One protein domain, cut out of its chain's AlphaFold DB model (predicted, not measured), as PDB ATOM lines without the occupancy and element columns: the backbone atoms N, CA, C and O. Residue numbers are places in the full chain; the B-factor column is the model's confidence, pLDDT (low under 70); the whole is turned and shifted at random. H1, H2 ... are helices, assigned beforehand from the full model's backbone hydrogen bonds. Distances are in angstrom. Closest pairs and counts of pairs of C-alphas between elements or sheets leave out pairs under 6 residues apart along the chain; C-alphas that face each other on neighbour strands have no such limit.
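What this domain is: This is residues 4 to 89 of the 90 residues of an uncharacterized protein of Bacteroidetes bacterium (UniProt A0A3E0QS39). This model is a long helical hairpin, H1 and H2 side by side and running opposite ways, with a small head of two short helices, H3 and H4, at its open end. H4 is set crosswise to the long hairpin, and the turn at the hairpin's far end, residues 31 to 38, sticks out. The printed part has 86 residues, with four named helices in the order H1, H2, H3, H4 and no named strand; the class is all helix. The whole is extended, a rod with a radius of gyration of the C-alphas of 19.4 A, and the C-alphas span 61 by 19 by 18 A along their three main axes.

How they stand to each other: Start at Leu 4, where H1, residues 4 to 31, begins, and go on past a tight link into H2, residues 37 to 67. These two helices touch and form a helical hairpin, with 15 pairs of C-alphas within 8 A. Look at Ala 19 and Thr 50 for their closest C-alphas, 6.3 A apart. Their lines stand at a shallow tilt of 13 degrees, and they run opposite ways. Next comes H3, residues 71 to 75, close to H2 but not clearly touching it; the closest C-alphas, of Ile 65 and Thr 71, are 6.4 A apart. H4, residues 79 to 89, touches H3, with the C-alphas of Met 73 and Cys 81 closest at 6.2 A. H1 stays apart from H3 and from H4, and H2 stays apart from H4. In the backbones of H1, H3 and H4 every O i to N i+4 pair is within hydrogen-bond range; in H2, 26 of 27 are.

Where its parts are: Find C-alpha 4 at (231.943, 124.485, 171.783); from there H1 runs 40.9 A to C-alpha 31. Pick up H2 at C-alpha 37, at (206.109, 143.256, 204.663), and trace it over 45.4 A back to C-alpha 67. H3 measures 6.7 A from C-alpha 71 to C-alpha 75. H4 covers 15.8 A from C-alpha 79 to C-alpha 89, which you find at (235.921, 116.882, 164.046).

The domain as a whole: The two C-alphas farthest apart, those of Asp 36 and Asp 79, are 61.4 A apart, while the first and last printed C-alphas, of Leu 4 and Met 89, are 11.6 A apart. The printed part has no cut, and its three links, H1 to H2, H2 to H3 and H3 to H4, are tight. In the B-factor column the mean pLDDT of the printed part is 79.2; look for values under 70 at residues 33, 35, 73 and 85 to 89.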
ATOM      1  N   LEU A   4     233.142 123.649 171.831       79.88
ATOM      2  CA  LEU A   4     231.943 124.485 171.783       79.88
ATOM      3  C   LEU A   4     230.780 123.895 172.600       79.88
ATOM      4  O   LEU A   4     230.194 124.599 173.415       79.88
ATOM      5  N   PHE A   5     230.486 122.597 172.453       80.06
ATOM      6  CA  PHE A   5     229.398 121.939 173.192       80.06
ATOM      7  C   PHE A   5     229.627 122.000 174.707       80.06
ATOM      8  O   PHE A   5     228.729 122.357 175.475       80.06
ATOM      9  N   TRP A   6     230.850 121.686 175.142       81.06
ATOM     10  CA  TRP A   6     231.227 121.757 176.552       81.06
ATOM     11  C   TRP A   6     231.195 123.192 177.076       81.06
ATOM     12  O   TRP A   6     230.674 123.423 178.163       81.06
ATOM     13  N   GLY A   7     231.665 124.163 176.289       82.56
ATOM     14  CA  GLY A   7     231.615 125.582 176.640       82.56
ATOM     15  C   GLY A   7     230.189 126.088 176.863       82.56
ATOM     16  O   GLY A   7     229.918 126.732 177.877       82.56
ATOM     17  N   LEU A   8     229.259 125.742 175.968       85.06
ATOM     18  CA  LEU A   8     227.846 126.119 176.088       85.06
ATOM     19  C   LEU A   8     227.185 125.445 177.297       85.06
ATOM     20  O   LEU A   8     226.532 126.109 178.105       85.06
ATOM     21  N   THR A   9     227.433 124.149 177.487       83.31
ATOM     22  CA  THR A   9     226.871 123.376 178.605       83.31
ATOM     23  C   THR A   9     227.368 123.890 179.960       83.31
ATOM     24  O   THR A   9     226.569 124.114 180.870       83.31
ATOM     25  N   VAL A  10     228.674 124.150 180.094       86.12
ATOM     26  CA  VAL A  10     229.277 124.701 181.322       86.12
ATOM     27  C   VAL A  10     228.789 126.129 181.584       86.12
ATOM     28  O   VAL A  10     228.494 126.471 182.728       86.12
ATOM     29  N   SER A  11     228.634 126.949 180.539       85.75
ATOM     30  CA  SER A  11     228.083 128.308 180.643       85.75
ATOM     31  C   SER A  11     226.655 128.300 181.192       85.75
ATOM     32  O   SER A  11     226.329 129.051 182.115       85.75
ATOM     33  N   VAL A  12     225.807 127.417 180.670       89.62
ATOM     34  CA  VAL A  12     224.424 127.247 181.128       89.62
ATOM     35  C   VAL A  12     224.387 126.735 182.563       89.62
ATOM     36  O   VAL A  12     223.748 127.365 183.406       89.62
ATOM     37  N   ALA A  13     225.133 125.672 182.876       86.12
ATOM     38  CA  ALA A  13     225.211 125.120 184.227       86.12
ATOM     39  C   ALA A  13     225.675 126.168 185.254       86.12
ATOM     40  O   ALA A  13     225.071 126.304 186.317       86.12
ATOM     41  N   GLY A  14     226.691 126.972 184.917       86.56
ATOM     42  CA  GLY A  14     227.174 128.060 185.770       86.56
ATOM     43  C   GLY A  14     226.107 129.124 186.045       86.56
ATOM     44  O   GLY A  14     225.925 129.536 187.192       86.56
ATOM     45  N   LYS A  15     225.341 129.526 185.021       88.94
ATOM     46  CA  LYS A  15     224.228 130.476 185.191       88.94
ATOM     47  C   LYS A  15     223.110 129.897 186.066       88.94
ATOM     48  O   LYS A  15     222.555 130.625 186.888       88.94
ATOM     49  N   VAL A  16     222.813 128.600 185.940       87.75
ATOM     50  CA  VAL A  16     221.851 127.909 186.816       87.75
ATOM     51  C   VAL A  16     222.337 127.903 188.264       87.75
ATOM     52  O   VAL A  16     221.570 128.263 189.155       87.75
ATOM     53  N   PHE A  17     223.602 127.556 188.516       84.06
ATOM     54  CA  PHE A  17     224.159 127.564 189.871       84.06
ATOM     55  C   PHE A  17     224.126 128.951 190.512       84.06
ATOM     56  O   PHE A  17     223.741 129.062 191.675       84.06
ATOM     57  N   LEU A  18     224.451 130.008 189.760       86.81
ATOM     58  CA  LEU A  18     224.313 131.382 190.248       86.81
ATOM     59  C   LEU A  18     222.861 131.711 190.607       86.81
ATOM     60  O   LEU A  18     222.604 132.213 191.700       86.81
ATOM     61  N   ALA A  19     221.906 131.380 189.733       86.44
ATOM     62  CA  ALA A  19     220.487 131.618 189.991       86.44
ATOM     63  C   ALA A  19     219.993 130.871 191.243       86.44
ATOM     64  O   ALA A  19     219.293 131.455 192.072       86.44
ATOM     65  N   VAL A  20     220.382 129.603 191.412       84.62
ATOM     66  CA  VAL A  20     220.025 128.787 192.583       84.62
ATOM     67  C   VAL A  20     220.677 129.321 193.857       84.62
ATOM     68  O   VAL A  20     219.997 129.431 194.876       84.62
ATOM     69  N   GLY A  21     221.960 129.685 193.808       85.75
ATOM     70  CA  GLY A  21     222.689 130.230 194.955       85.75
ATOM     71  C   GLY A  21     222.065 131.526 195.467       85.75
ATOM     72  O   GLY A  21     221.829 131.665 196.667       85.75
ATOM     73  N   VAL A  22     221.700 132.426 194.550       85.31
ATOM     74  CA  VAL A  22     220.953 133.648 194.870       85.31
ATOM     75  C   VAL A  22     219.610 133.286 195.512       85.31
ATOM     76  O   VAL A  22     219.325 133.725 196.626       85.31
ATOM     77  N   LEU A  23     218.812 132.408 194.890       82.56
ATOM     78  CA  LEU A  23     217.501 132.018 195.427       82.56
ATOM     79  C   LEU A  23     217.583 131.396 196.831       82.56
ATOM     80  O   LEU A  23     216.685 131.600 197.651       82.56
ATOM     81  N   TRP A  24     218.634 130.622 197.102       82.69
ATOM     82  CA  TRP A  24     218.850 129.990 198.399       82.69
ATOM     83  C   TRP A  24     219.202 131.022 199.470       82.69
ATOM     84  O   TRP A  24     218.557 131.032 200.520       82.69
ATOM     85  N   ALA A  25     220.116 131.952 199.176       79.69
ATOM     86  CA  ALA A  25     220.431 133.060 200.074       79.69
ATOM     87  C   ALA A  25     219.173 133.881 200.414       79.69
ATOM     88  O   ALA A  25     218.917 134.194 201.576       79.69
ATOM     89  N   HIS A  26     218.324 134.147 199.418       77.75
ATOM     90  CA  HIS A  26     217.054 134.837 199.630       77.75
ATOM     91  C   HIS A  26     216.067 134.046 200.492       77.75
ATOM     92  O   HIS A  26     215.331 134.636 201.281       77.75
ATOM     93  N   ARG A  27     216.035 132.718 200.354       77.06
ATOM     94  CA  ARG A  27     215.147 131.861 201.144       77.06
ATOM     95  C   ARG A  27     215.548 131.832 202.620       77.06
ATOM     96  O   ARG A  27     214.657 131.833 203.463       77.06
ATOM     97  N   GLU A  28     216.848 131.848 202.905       80.56
ATOM     98  CA  GLU A  28     217.375 131.927 204.271       80.56
ATOM     99  C   GLU A  28     217.030 133.279 204.912       80.56
ATOM    100  O   GLU A  28     216.448 133.332 205.993       80.56
ATOM    101  N   LEU A  29     217.258 134.378 204.184       76.06
ATOM    102  CA  LEU A  29     216.912 135.728 204.640       76.06
ATOM    103  C   LEU A  29     215.407 135.898 204.882       76.06
ATOM    104  O   LEU A  29     215.003 136.526 205.854       76.06
ATOM    105  N   ALA A  30     214.561 135.317 204.028       70.44
ATOM    106  CA  ALA A  30     213.112 135.368 204.198       70.44
ATOM    107  C   ALA A  30     212.607 134.554 205.407       70.44
ATOM    108  O   ALA A  30     211.481 134.777 205.855       70.44
ATOM    109  N   HIS A  31     213.399 133.608 205.923       70.94
ATOM    110  CA  HIS A  31     213.047 132.823 207.108       70.94
ATOM    111  C   HIS A  31     213.283 133.610 208.411       70.94
ATOM    112  O   HIS A  31     212.650 133.325 209.436       70.94
ATOM    113  N   GLU A  32     214.132 134.642 208.392       74.44
ATOM    114  CA  GLU A  32     214.219 135.581 209.507       74.44
ATOM    115  C   GLU A  32     212.962 136.467 209.558       74.44
ATOM    116  O   GLU A  32     212.784 137.423 208.806       74.44
ATOM    117  N   HIS A  33     212.074 136.173 210.511       60.53
ATOM    118  CA  HIS A  33     210.772 136.833 210.714       60.53
ATOM    119  C   HIS A  33     210.839 138.332 211.092       60.53
ATOM    120  O   HIS A  33     209.815 138.930 211.418       60.53
ATOM    121  N   LYS A  34     212.027 138.953 211.078       70.75
ATOM    122  CA  LYS A  34     212.229 140.386 211.362       70.75
ATOM    123  C   LYS A  34     212.068 141.286 210.131       70.75
ATOM    124  O   LYS A  34     212.207 142.500 210.253       70.75
ATOM    125  N   ILE A  35     211.797 140.717 208.958       68.19
ATOM    126  CA  ILE A  35     211.780 141.461 207.699       68.19
ATOM    127  C   ILE A  35     210.393 142.063 207.404       68.19
ATOM    128  O   ILE A  35     209.371 141.381 207.424       68.19
ATOM    129  N   ASP A  36     210.381 143.365 207.102       75.81
ATOM    130  CA  ASP A  36     209.196 144.174 206.796       75.81
ATOM    131  C   ASP A  36     208.376 143.622 205.606       75.81
ATOM    132  O   ASP A  36     208.911 143.118 204.612       75.81
ATOM    133  N   ALA A  37     207.049 143.771 205.662       75.81
ATOM    134  CA  ALA A  37     206.109 143.256 204.663       75.81
ATOM    135  C   ALA A  37     206.358 143.823 203.252       75.81
ATOM    136  O   ALA A  37     206.058 143.165 202.248       75.81
ATOM    137  N   ARG A  38     206.941 145.027 203.157       76.19
ATOM    138  CA  ARG A  38     207.367 145.631 201.885       76.19
ATOM    139  C   ARG A  38     208.471 144.817 201.209       76.19
ATOM    140  O   ARG A  38     208.422 144.618 199.995       76.19
ATOM    141  N   VAL A  39     209.413 144.304 201.995       75.38
ATOM    142  CA  VAL A  39     210.541 143.498 201.519       75.38
ATOM    143  C   VAL A  39     210.050 142.106 201.106       75.38
ATOM    144  O   VAL A  39     210.365 141.645 200.013       75.38
ATOM    145  N   ILE A  40     209.152 141.479 201.878       75.25
ATOM    146  CA  ILE A  40     208.519 140.191 201.505       75.25
ATOM    147  C   ILE A  40     207.816 140.271 200.135       75.25
ATOM    148  O   ILE A  40     207.764 139.296 199.376       75.25
ATOM    149  N   ARG A  41     207.255 141.436 199.787       76.06
ATOM    150  CA  ARG A  41     206.616 141.651 198.484       76.06
ATOM    151  C   ARG A  41     207.639 141.777 197.348       76.06
ATOM    152  O   ARG A  41     207.362 141.247 196.272       76.06
ATOM    153  N   SER A  42     208.805 142.394 197.575       75.62
ATOM    154  CA  SER A  42     209.877 142.443 196.565       75.62
ATOM    155  C   SER A  42     210.482 141.061 196.320       75.62
ATOM    156  O   SER A  42     210.648 140.687 195.161       75.62
ATOM    157  N   PHE A  43     210.657 140.247 197.370       75.88
ATOM    158  CA  PHE A  43     211.121 138.856 197.261       75.88
ATOM    159  C   PHE A  43     210.265 138.003 196.313       75.88
ATOM    160  O   PHE A  43     210.776 137.126 195.619       75.88
ATOM    161  N   ARG A  44     208.948 138.245 196.258       76.88
ATOM    162  CA  ARG A  44     208.060 137.531 195.327       76.88
ATOM    163  C   ARG A  44     208.371 137.878 193.875       76.88
ATOM    164  O   ARG A  44     208.476 136.972 193.056       76.88
ATOM    165  N   LEU A  45     208.505 139.165 193.568       78.88
ATOM    166  CA  LEU A  45     208.782 139.644 192.212       78.88
ATOM    167  C   LEU A  45     210.174 139.196 191.752       78.88
ATOM    168  O   LEU A  45     210.341 138.727 190.629       78.88
ATOM    169  N   GLU A  46     211.139 139.238 192.664       78.75
ATOM    170  CA  GLU A  46     212.499 138.762 192.447       78.75
ATOM    171  C   GLU A  46     212.550 137.255 192.170       78.75
ATOM    172  O   GLU A  46     213.125 136.836 191.170       78.75
ATOM    173  N   ARG A  47     211.840 136.436 192.955       82.12
ATOM    174  CA  ARG A  47     211.732 134.991 192.698       82.12
ATOM    175  C   ARG A  47     211.147 134.687 191.317       82.12
ATOM    176  O   ARG A  47     211.628 133.776 190.646       82.12
ATOM    177  N   TRP A  48     210.130 135.433 190.884       82.81
ATOM    178  CA  TRP A  48     209.573 135.292 189.534       82.81
ATOM    179  C   TRP A  48     210.583 135.685 188.449       82.81
ATOM    180  O   TRP A  48     210.694 134.969 187.453       82.81
ATOM    181  N   LEU A  49     211.359 136.756 188.651       82.06
ATOM    182  CA  LEU A  49     212.446 137.140 187.744       82.06
ATOM    183  C   LEU A  49     213.521 136.053 187.654       82.06
ATOM    184  O   LEU A  49     213.928 135.705 186.547       82.06
ATOM    185  N   THR A  50     213.938 135.461 188.777       84.44
ATOM    186  CA  THR A  50     214.951 134.396 188.771       84.44
ATOM    187  C   THR A  50     214.449 133.133 188.077       84.44
ATOM    188  O   THR A  50     215.170 132.560 187.266       84.44
ATOM    189  N   ILE A  51     213.205 132.714 188.336       85.25
ATOM    190  CA  ILE A  51     212.595 131.561 187.653       85.25
ATOM    191  C   ILE A  51     212.479 131.827 186.147       85.25
ATOM    192  O   ILE A  51     212.806 130.955 185.344       85.25
ATOM    193  N   THR A  52     212.065 133.034 185.757       85.75
ATOM    194  CA  THR A  52     211.952 133.423 184.341       85.75
ATOM    195  C   THR A  52     213.324 133.438 183.666       85.75
ATOM    196  O   THR A  52     213.482 132.878 182.584       85.75
ATOM    197  N   GLY A  53     214.341 134.011 184.317       85.06
ATOM    198  CA  GLY A  53     215.720 133.999 183.827       85.06
ATOM    199  C   GLY A  53     216.274 132.582 183.683       85.06
ATOM    200  O   GLY A  53     216.887 132.261 182.667       85.06
ATOM    201  N   LEU A  54     215.994 131.705 184.650       87.00
ATOM    202  CA  LEU A  54     216.373 130.297 184.581       87.00
ATOM    203  C   LEU A  54     215.705 129.586 183.396       87.00
ATOM    204  O   LEU A  54     216.379 128.877 182.651       87.00
ATOM    205  N   ALA A  55     214.407 129.810 183.181       86.88
ATOM    206  CA  ALA A  55     213.690 129.260 182.034       86.88
ATOM    207  C   ALA A  55     214.290 129.744 180.702       86.88
ATOM    208  O   ALA A  55     214.512 128.934 179.804       86.88
ATOM    209  N   LEU A  56     214.630 131.035 180.592       87.38
ATOM    210  CA  LEU A  56     215.284 131.599 179.406       87.38
ATOM    211  C   LEU A  56     216.652 130.962 179.129       87.38
ATOM    212  O   LEU A  56     216.975 130.698 177.974       87.38
ATOM    213  N   ILE A  57     217.437 130.677 180.171       88.88
ATOM    214  CA  ILE A  57     218.729 129.990 180.033       88.88
ATOM    215  C   ILE A  57     218.539 128.574 179.472       88.88
ATOM    216  O   ILE A  57     219.243 128.186 178.542       88.88
ATOM    217  N   VAL A  58     217.581 127.814 180.014       86.56
ATOM    218  CA  VAL A  58     217.294 126.441 179.563       86.56
ATOM    219  C   VAL A  58     216.800 126.428 178.115       86.56
ATOM    220  O   VAL A  58     217.266 125.620 177.313       86.56
ATOM    221  N   ILE A  59     215.897 127.345 177.761       88.56
ATOM    222  CA  ILE A  59     215.383 127.475 176.391       88.56
ATOM    223  C   ILE A  59     216.513 127.852 175.427       88.56
ATOM    224  O   ILE A  59     216.643 127.231 174.375       88.56
ATOM    225  N   GLY A  60     217.359 128.819 175.795       87.38
ATOM    226  CA  GLY A  60     218.509 129.224 174.985       87.38
ATOM    227  C   GLY A  60     219.458 128.059 174.700       87.38
ATOM    228  O   GLY A  60     219.839 127.848 173.554       87.38
ATOM    229  N   TYR A  61     219.752 127.235 175.708       85.69
ATOM    230  CA  TYR A  61     220.572 126.037 175.527       85.69
ATOM    231  C   TYR A  61     219.944 125.024 174.560       85.69
ATOM    232  O   TYR A  61     220.624 124.486 173.687       85.69
ATOM    233  N   ALA A  62     218.635 124.781 174.675       85.44
ATOM    234  CA  ALA A  62     217.928 123.890 173.759       85.44
ATOM    235  C   ALA A  62     217.967 124.413 172.310       85.44
ATOM    236  O   ALA A  62     218.173 123.635 171.376       85.44
ATOM    237  N   MET A  63     217.828 125.732 172.122       85.56
ATOM    238  CA  MET A  63     217.971 126.376 170.812       85.56
ATOM    239  C   MET A  63     219.387 126.218 170.249       85.56
ATOM    240  O   MET A  63     219.535 125.926 169.064       85.56
ATOM    241  N   GLU A  64     220.420 126.367 171.079       85.31
ATOM    242  CA  GLU A  64     221.816 126.179 170.671       85.31
ATOM    243  C   GLU A  64     222.101 124.726 170.263       85.31
ATOM    244  O   GLU A  64     222.703 124.498 169.214       85.31
ATOM    245  N   ILE A  65     221.622 123.739 171.029       83.25
ATOM    246  CA  ILE A  65     221.745 122.314 170.671       83.25
ATOM    247  C   ILE A  65     221.119 122.037 169.303       83.25
ATOM    248  O   ILE A  65     221.722 121.342 168.482       83.25
ATOM    249  N   TYR A  66     219.921 122.576 169.065       82.56
ATOM    250  CA  TYR A  66     219.212 122.410 167.801       82.56
ATOM    251  C   TYR A  66     219.946 123.094 166.640       82.56
ATOM    252  O   TYR A  66     220.151 122.478 165.597       82.56
ATOM    253  N   PHE A  67     220.388 124.342 166.826       82.38
ATOM    254  CA  PHE A  67     221.055 125.127 165.784       82.38
ATOM    255  C   PHE A  67     222.407 124.538 165.367       82.38
ATOM    256  O   PHE A  67     222.697 124.450 164.178       82.38
ATOM    257  N   TYR A  68     223.220 124.102 166.331       78.19
ATOM    258  CA  TYR A  68     224.528 123.503 166.054       78.19
ATOM    259  C   TYR A  68     224.452 122.013 165.680       78.19
ATOM    260  O   TYR A  68     225.490 121.381 165.491       78.19
ATOM    261  N   GLY A  69     223.248 121.439 165.561       75.50
ATOM    262  CA  GLY A  69     223.062 120.063 165.099       75.50
ATOM    263  C   GLY A  69     223.589 119.003 166.068       75.50
ATOM    264  O   GLY A  69     223.890 117.891 165.651       75.50
ATOM    265  N   PHE A  70     223.695 119.313 167.365       72.94
ATOM    266  CA  PHE A  70     224.147 118.345 168.370       72.94
ATOM    267  C   PHE A  70     223.095 117.264 168.670       72.94
ATOM    268  O   PHE A  70     223.400 116.304 169.369       72.94
ATOM    269  N   THR A  71     221.874 117.385 168.146       74.25
ATOM    270  CA  THR A  71     220.760 116.448 168.373       74.25
ATOM    271  C   THR A  71     221.066 115.021 167.930       74.25
ATOM    272  O   THR A  71     220.656 114.088 168.614       74.25
ATOM    273  N   THR A  72     221.847 114.836 166.862       74.25
ATOM    274  CA  THR A  72     222.319 113.514 166.417       74.25
ATOM    275  C   THR A  72     223.151 112.803 167.479       74.25
ATOM    276  O   THR A  72     223.093 111.583 167.545       74.25
ATOM    277  N   MET A  73     223.851 113.531 168.360       69.69
ATOM    278  CA  MET A  73     224.589 112.947 169.492       69.69
ATOM    279  C   MET A  73     223.689 112.483 170.641       69.69
ATOM    280  O   MET A  73     224.124 111.682 171.459       69.69
ATOM    281  N   LEU A  74     222.466 113.014 170.751       72.12
ATOM    282  CA  LEU A  74     221.518 112.616 171.798       72.12
ATOM    283  C   LEU A  74     220.692 111.386 171.413       72.12
ATOM    284  O   LEU A  74     220.087 110.772 172.287       72.12
ATOM    285  N   THR A  75     220.628 111.057 170.121       77.12
ATOM    286  CA  THR A  75     219.776 109.982 169.593       77.12
ATOM    287  C   THR A  75     220.554 108.839 168.947       77.12
ATOM    288  O   THR A  75     219.927 107.871 168.530       77.12
ATOM    289  N   CYS A  76     221.876 108.951 168.807       77.94
ATOM    290  CA  CYS A  76     222.712 107.888 168.256       77.94
ATOM    291  C   CYS A  76     223.032 106.819 169.310       77.94
ATOM    292  O   CYS A  76     223.070 107.106 170.508       77.94
ATOM    293  N   ASP A  77     223.307 105.600 168.851       75.75
ATOM    294  CA  ASP A  77     223.788 104.503 169.690       75.75
ATOM    295  C   ASP A  77     224.952 103.775 168.988       75.75
ATOM    296  O   ASP A  77     225.040 103.761 167.757       75.75
ATOM    297  N   GLY A  78     225.883 103.220 169.767       77.56
ATOM    298  CA  GLY A  78     227.042 102.469 169.269       77.56
ATOM    299  C   GLY A  78     227.861 103.159 168.163       77.56
ATOM    300  O   GLY A  78     228.320 104.298 168.302       77.56
ATOM    301  N   ASP A  79     228.073 102.441 167.059       77.06
ATOM    302  CA  ASP A  79     228.943 102.845 165.944       77.06
ATOM    303  C   ASP A  79     228.438 104.099 165.203       77.06
ATOM    304  O   ASP A  79     229.230 104.848 164.620       77.06
ATOM    305  N   GLU A  80     227.136 104.390 165.282       76.31
ATOM    306  CA  GLU A  80     226.527 105.575 164.667       76.31
ATOM    307  C   GLU A  80     226.980 106.868 165.363       76.31
ATOM    308  O   GLU A  80     227.255 107.874 164.698       76.31
ATOM    309  N   CYS A  81     227.158 106.837 166.692       75.38
ATOM    310  CA  CYS A  81     227.729 107.965 167.433       75.38
ATOM    311  C   CYS A  81     229.202 108.199 167.078       75.38
ATOM    312  O   CYS A  81     229.644 109.347 166.993       75.38
ATOM    313  N   ALA A  82     229.976 107.129 166.869       73.38
ATOM    314  CA  ALA A  82     231.390 107.237 166.513       73.38
ATOM    315  C   ALA A  82     231.575 107.872 165.121       73.38
ATOM    316  O   ALA A  82     232.435 108.740 164.943       73.38
ATOM    317  N   ALA A  83     230.718 107.513 164.161       72.94
ATOM    318  CA  ALA A  83     230.697 108.123 162.833       72.94
ATOM    319  C   ALA A  83     230.265 109.603 162.872       72.94
ATOM    320  O   ALA A  83     230.914 110.453 162.256       72.94
ATOM    321  N   ALA A  84     229.226 109.938 163.647       70.88
ATOM    322  CA  ALA A  84     228.776 111.320 163.835       70.88
ATOM    323  C   ALA A  84     229.843 112.204 164.515       70.88
ATOM    324  O   ALA A  84     229.977 113.386 164.192       70.88
ATOM    325  N   LEU A  85     230.645 111.636 165.425       69.81
ATOM    326  CA  LEU A  85     231.797 112.307 166.043       69.81
ATOM    327  C   LEU A  85     232.896 112.625 165.032       69.81
ATOM    328  O   LEU A  85     233.420 113.739 165.050       69.81
ATOM    329  N   GLY A  86     233.217 111.678 164.148       67.44
ATOM    330  CA  GLY A  86     234.208 111.875 163.090       67.44
ATOM    331  C   GLY A  86     233.820 112.979 162.102       67.44
ATOM    332  O   GLY A  86     234.682 113.742 161.674       67.44
ATOM    333  N   ALA A  87     232.527 113.120 161.796       65.31
ATOM    334  CA  ALA A  87     232.014 114.160 160.901       65.31
ATOM    335  C   ALA A  87     232.028 115.579 161.510       65.31
ATOM    336  O   ALA A  87     232.020 116.554 160.771       65.31
ATOM    337  N   LEU A  88     232.048 115.702 162.843       61.59
ATOM    338  CA  LEU A  88     232.080 116.982 163.571       61.59
ATOM    339  C   LEU A  88     233.500 117.460 163.923       61.59
ATOM    340  O   LEU A  88     233.657 118.566 164.448       61.59
ATOM    341  N   MET A  89     234.511 116.608 163.727       59.41
ATOM    342  CA  MET A  89     235.921 116.882 164.046       59.41
ATOM    343  C   MET A  89     236.803 117.131 162.806       59.41
ATOM    344  O   MET A  89     237.960 117.508 162.989       59.41
TER     345      MET A  89